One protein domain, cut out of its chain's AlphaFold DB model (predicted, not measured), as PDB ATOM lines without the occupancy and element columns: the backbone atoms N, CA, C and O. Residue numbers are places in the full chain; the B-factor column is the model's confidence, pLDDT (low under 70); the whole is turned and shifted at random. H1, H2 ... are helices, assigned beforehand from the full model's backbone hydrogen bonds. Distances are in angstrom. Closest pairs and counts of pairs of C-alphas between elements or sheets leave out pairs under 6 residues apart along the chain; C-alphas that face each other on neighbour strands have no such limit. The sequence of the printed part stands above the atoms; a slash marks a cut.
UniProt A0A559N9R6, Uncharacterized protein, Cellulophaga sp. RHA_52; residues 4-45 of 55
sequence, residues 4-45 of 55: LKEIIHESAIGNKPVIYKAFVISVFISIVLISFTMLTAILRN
ATOM      1  N   LEU A   4      29.498  12.996  48.044       68.50
ATOM      2  CA  LEU A   4      29.425  11.727  47.317       68.50
ATOM      3  C   LEU A   4      30.005  10.541  48.112       68.50
ATOM      4  O   LEU A   4      29.483   9.431  48.071       68.50
ATOM      5  N   LYS A   5      31.096  10.774  48.849       69.56
ATOM      6  CA  LYS A   5      31.777   9.751  49.652       69.56
ATOM      7  C   LYS A   5      30.959   9.387  50.895       69.56
ATOM      8  O   LYS A   5      30.996   8.236  51.315       69.56
ATOM      9  N   GLU A   6      30.224  10.354  51.434       71.31
ATOM     10  CA  GLU A   6      29.327  10.204  52.584       71.31
ATOM     11  C   GLU A   6      28.069   9.413  52.204       71.31
ATOM     12  O   GLU A   6      27.783   8.396  52.825       71.31
ATOM     13  N   ILE A   7      27.427   9.751  51.080       72.56
ATOM     14  CA  ILE A   7      26.296   8.984  50.525       72.56
ATOM     15  C   ILE A   7      26.689   7.524  50.261       72.56
ATOM     16  O   ILE A   7      25.942   6.599  50.572       72.56
ATOM     17  N   ILE A   8      27.882   7.290  49.703       70.12
ATOM     18  CA  ILE A   8      28.370   5.927  49.466       70.12
ATOM     19  C   ILE A   8      28.631   5.203  50.790       70.12
ATOM     20  O   ILE A   8      28.420   3.995  50.844       70.12
ATOM     21  N   HIS A   9      29.090   5.890  51.837       72.44
ATOM     22  CA  HIS A   9      29.353   5.284  53.144       72.44
ATOM     23  C   HIS A   9      28.070   4.914  53.903       72.44
ATOM     24  O   HIS A   9      28.019   3.833  54.480       72.44
ATOM     25  N   GLU A  10      27.035   5.749  53.815       78.06
ATOM     26  CA  GLU A  10      25.704   5.508  54.399       78.06
ATOM     27  C   GLU A  10      24.849   4.529  53.570       78.06
ATOM     28  O   GLU A  10      23.825   4.021  54.021       78.06
ATOM     29  N   SER A  11      25.257   4.227  52.333       69.06
ATOM     30  CA  SER A  11      24.575   3.234  51.500       69.06
ATOM     31  C   SER A  11      24.799   1.798  52.001       69.06
ATOM     32  O   SER A  11      25.808   1.486  52.632       69.06
ATOM     33  N   ALA A  12      23.935   0.863  51.587       70.25
ATOM     34  CA  ALA A  12      24.082  -0.577  51.864       70.25
ATOM     35  C   ALA A  12      25.431  -1.187  51.401       70.25
ATOM     36  O   ALA A  12      25.802  -2.298  51.784       70.25
ATOM     37  N   ILE A  13      26.180  -0.463  50.566       70.00
ATOM     38  CA  ILE A  13      27.458  -0.866  49.976       70.00
ATOM     39  C   ILE A  13      28.632  -0.157  50.692       70.00
ATOM     40  O   ILE A  13      29.800  -0.443  50.437       70.00
ATOM     41  N   GLY A  14      28.358   0.751  51.630       67.88
ATOM     42  CA  GLY A  14      29.326   1.650  52.249       67.88
ATOM     43  C   GLY A  14      30.354   1.013  53.172       67.88
ATOM     44  O   GLY A  14      31.479   1.513  53.247       67.88
ATOM     45  N   ASN A  15      30.038  -0.137  53.764       78.50
ATOM     46  CA  ASN A  15      30.979  -0.925  54.566       78.50
ATOM     47  C   ASN A  15      31.637  -2.080  53.776       78.50
ATOM     48  O   ASN A  15      32.288  -2.952  54.344       78.50
ATOM     49  N   LYS A  16      31.442  -2.145  52.451       79.62
ATOM     50  CA  LYS A  16      32.036  -3.191  51.605       79.62
ATOM     51  C   LYS A  16      33.429  -2.790  51.095       79.62
ATOM     52  O   LYS A  16      33.725  -1.594  51.008       79.62
ATOM     53  N   PRO A  17      34.279  -3.763  50.712       84.44
ATOM     54  CA  PRO A  17      35.576  -3.485  50.103       84.44
ATOM     55  C   PRO A  17      35.438  -2.568  48.886       84.44
ATOM     56  O   PRO A  17      34.483  -2.693  48.120       84.44
ATOM     57  N   VAL A  18      36.405  -1.673  48.673       82.50
ATOM     58  CA  VAL A  18      36.378  -0.679  47.578       82.50
ATOM     59  C   VAL A  18      36.161  -1.336  46.210       82.50
ATOM     60  O   VAL A  18      35.376  -0.834  45.409       82.50
ATOM     61  N   ILE A  19      36.777  -2.498  45.984       83.25
ATOM     62  CA  ILE A  19      36.632  -3.297  44.757       83.25
ATOM     63  C   ILE A  19      35.176  -3.730  44.545       83.25
ATOM     64  O   ILE A  19      34.653  -3.622  43.441       83.25
ATOM     65  N   TYR A  20      34.495  -4.158  45.611       83.44
ATOM     66  CA  TYR A  20      33.087  -4.547  45.544       83.44
ATOM     67  C   TYR A  20      32.194  -3.348  45.210       83.44
ATOM     68  O   TYR A  20      31.309  -3.456  44.367       83.44
ATOM     69  N   LYS A  21      32.455  -2.179  45.813       82.38
ATOM     70  CA  LYS A  21      31.707  -0.952  45.487       82.38
ATOM     71  C   LYS A  21      31.886  -0.562  44.024       82.38
ATOM     72  O   LYS A  21      30.903  -0.263  43.354       82.38
ATOM     73  N   ALA A  22      33.125  -0.601  43.531       84.31
ATOM     74  CA  ALA A  22      33.441  -0.295  42.142       84.31
ATOM     75  C   ALA A  22      32.735  -1.259  41.178       84.31
ATOM     76  O   ALA A  22      32.142  -0.804  40.205       84.31
ATOM     77  N   PHE A  23      32.720  -2.558  41.494       88.56
ATOM     78  CA  PHE A  23      32.028  -3.573  40.701       88.56
ATOM     79  C   PHE A  23      30.510  -3.350  40.651       88.56
ATOM     80  O   PHE A  23      29.905  -3.379  39.580       88.56
ATOM     81  N   VAL A  24      29.878  -3.080  41.796       87.00
ATOM     82  CA  VAL A  24      28.430  -2.821  41.838       87.00
ATOM     83  C   VAL A  24      28.080  -1.556  41.054       87.00
ATOM     84  O   VAL A  24      27.133  -1.567  40.270       87.00
ATOM     85  N   ILE A  25      28.869  -0.487  41.204       87.12
ATOM     86  CA  ILE A  25      28.675   0.756  40.451       87.12
ATOM     87  C   ILE A  25      28.864   0.515  38.948       87.12
ATOM     88  O   ILE A  25      28.051   0.992  38.160       87.12
ATOM     89  N   SER A  26      29.880  -0.251  38.531       88.44
ATOM     90  CA  SER A  26      30.097  -0.539  37.110       88.44
ATOM     91  C   SER A  26      28.950  -1.346  36.507       88.44
ATOM     92  O   SER A  26      28.459  -0.986  35.443       88.44
ATOM     93  N   VAL A  27      28.469  -2.383  37.205       91.38
ATOM     94  CA  VAL A  27      27.325  -3.190  36.750       91.38
ATOM     95  C   VAL A  27      26.065  -2.331  36.653       91.38
ATOM     96  O   VAL A  27      25.352  -2.395  35.652       91.38
ATOM     97  N   PHE A  28      25.817  -1.483  37.653       89.62
ATOM     98  CA  PHE A  28      24.685  -0.559  37.644       89.62
ATOM     99  C   PHE A  28      24.736   0.392  36.439       89.62
ATOM    100  O   PHE A  28      23.759   0.502  35.700       89.62
ATOM    101  N   ILE A  29      25.888   1.022  36.188       91.62
ATOM    102  CA  ILE A  29      26.081   1.913  35.035       91.62
ATOM    103  C   ILE A  29      25.856   1.157  33.718       91.62
ATOM    104  O   ILE A  29      25.179   1.675  32.831       91.62
ATOM    105  N   SER A  30      26.361  -0.074  33.588       93.12
ATOM    106  CA  SER A  30      26.147  -0.898  32.391       93.12
ATOM    107  C   SER A  30      24.666  -1.181  32.132       93.12
ATOM    108  O   SER A  30      24.212  -1.021  31.001       93.12
ATOM    109  N   ILE A  31      23.894  -1.546  33.162       92.56
ATOM    110  CA  ILE A  31      22.448  -1.804  33.033       92.56
ATOM    111  C   ILE A  31      21.712  -0.543  32.572       92.56
ATOM    112  O   ILE A  31      20.877  -0.603  31.664       92.56
ATOM    113  N   VAL A  32      22.040   0.607  33.167       93.94
ATOM    114  CA  VAL A  32      21.445   1.896  32.799       93.94
ATOM    115  C   VAL A  32      21.747   2.225  31.333       93.94
ATOM    116  O   VAL A  32      20.827   2.521  30.572       93.94
ATOM    117  N   LEU A  33      23.006   2.099  30.899       92.31
ATOM    118  CA  LEU A  33      23.409   2.366  29.513       92.31
ATOM    119  C   LEU A  33      22.731   1.432  28.502       92.31
ATOM    120  O   LEU A  33      22.267   1.897  27.459       92.31
ATOM    121  N   ILE A  34      22.631   0.133  28.804       92.06
ATOM    122  CA  ILE A  34      21.929  -0.837  27.948       92.06
ATOM    123  C   ILE A  34      20.448  -0.468  27.834       92.06
ATOM    124  O   ILE A  34      19.906  -0.468  26.730       92.06
ATOM    125  N   SER A  35      19.813  -0.084  28.944       88.19
ATOM    126  CA  SER A  35      18.400   0.312  28.966       88.19
ATOM    127  C   SER A  35      18.141   1.539  28.087       88.19
ATOM    128  O   SER A  35      17.215   1.533  27.277       88.19
ATOM    129  N   PHE A  36      18.998   2.565  28.165       90.75
ATOM    130  CA  PHE A  36      18.911   3.737  27.285       90.75
ATOM    131  C   PHE A  36      19.193   3.400  25.820       90.75
ATOM    132  O   PHE A  36      18.536   3.938  24.925       90.75
ATOM    133  N   THR A  37      20.142   2.501  25.562       88.12
ATOM    134  CA  THR A  37      20.465   2.044  24.205       88.12
ATOM    135  C   THR A  37      19.278   1.308  23.587       88.12
ATOM    136  O   THR A  37      18.884   1.626  22.468       88.12
ATOM    137  N   MET A  38      18.654   0.389  24.333       83.56
ATOM    138  CA  MET A  38      17.437  -0.302  23.908       83.56
ATOM    139  C   MET A  38      16.283   0.671  23.689       83.56
ATOM    140  O   MET A  38      15.654   0.627  22.638       83.56
ATOM    141  N   LEU A  39      16.043   1.598  24.618       86.06
ATOM    142  CA  LEU A  39      15.002   2.614  24.460       86.06
ATOM    143  C   LEU A  39      15.219   3.454  23.193       86.06
ATOM    144  O   LEU A  39      14.290   3.686  22.426       86.06
ATOM    145  N   THR A  40      16.460   3.862  22.930       83.50
ATOM    146  CA  THR A  40      16.809   4.630  21.727       83.50
ATOM    147  C   THR A  40      16.621   3.799  20.455       83.50
ATOM    148  O   THR A  40      16.147   4.323  19.448       83.50
ATOM    149  N   ALA A  41      16.957   2.505  20.489       81.62
ATOM    150  CA  ALA A  41      16.733   1.591  19.371       81.62
ATOM    151  C   ALA A  41      15.235   1.409  19.073       81.62
ATOM    152  O   ALA A  41      14.838   1.485  17.912       81.62
ATOM    153  N   ILE A  42      14.408   1.264  20.114       79.06
ATOM    154  CA  ILE A  42      12.942   1.178  20.020       79.06
ATOM    155  C   ILE A  42      12.363   2.448  19.383       79.06
ATOM    156  O   ILE A  42      11.558   2.365  18.460       79.06
ATOM    157  N   LEU A  43      12.798   3.628  19.836       81.25
ATOM    158  CA  LEU A  43      12.310   4.908  19.316       81.25
ATOM    159  C   LEU A  43      12.739   5.166  17.863       81.25
ATOM    160  O   LEU A  43      11.998   5.802  17.116       81.25
ATOM    161  N   ARG A  44      13.924   4.694  17.453       73.69
ATOM    162  CA  ARG A  44      14.437   4.871  16.082       73.69
ATOM    163  C   ARG A  44      13.866   3.865  15.087       73.69
ATOM    164  O   ARG A  44      13.662   4.226  13.935       73.69
ATOM    165  N   ASN A  45      13.598   2.634  15.521       73.19
ATOM    166  CA  ASN A  45      13.039   1.570  14.688       73.19
ATOM    167  C   ASN A  45      11.795   0.966  15.360       73.19
ATOM    168  O   ASN A  45      11.836  -0.191  15.786       73.19
TER     169      ASN A  45
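AT A GLANCE: This is residues 4 to 45 of the 55 residues of an uncharacterized protein of Cellulophaga sp. RHA_52 (UniProt A0A559N9R6). One long, straight helix, H2, makes the length of the model, and at its first end the short helix H1 and the loop of residues 11 to 17 form a small head. From there residues 26 to 45 stick out as a free arm. The printed part has 42 residues with two named helices, H1 then H2, and no named strand; the class is all helix. The whole is extended, with a radius of gyration of the C-alphas of 14.4 A and spans of 44 by 17 by 13 A.

HOW THE PARTS SIT: H2, residues 18 to 44, and H1, residues 4 to 10, are apart, with no C-alpha of the one within 8 A of the other. A short link of 7 residues joins them. Residues 15 to 20, of which 18 to 20 belong to H2, stand free, as do residues 26 to 45, of which 26 to 44 belong to H2. In H1 and H2 every O i to N i+4 pair is within hydrogen-bond range.

IN THESE COORDINATES: H2 runs 38.8 A from C-alpha 18 at (36.378, -0.679, 47.578) to C-alpha 44 at (14.437, 4.871, 16.082). H1 begins at C-alpha 4, at (29.425, 11.727, 47.317), and measures 10.1 A.

THE WHOLE: The two C-alphas farthest apart, those of Asn 15 and Asn 45, are 43.8 A apart. The printed part has no cut. The mean pLDDT of the printed part is 81.8; residues 4 to 5, 11 and 14 are under 70.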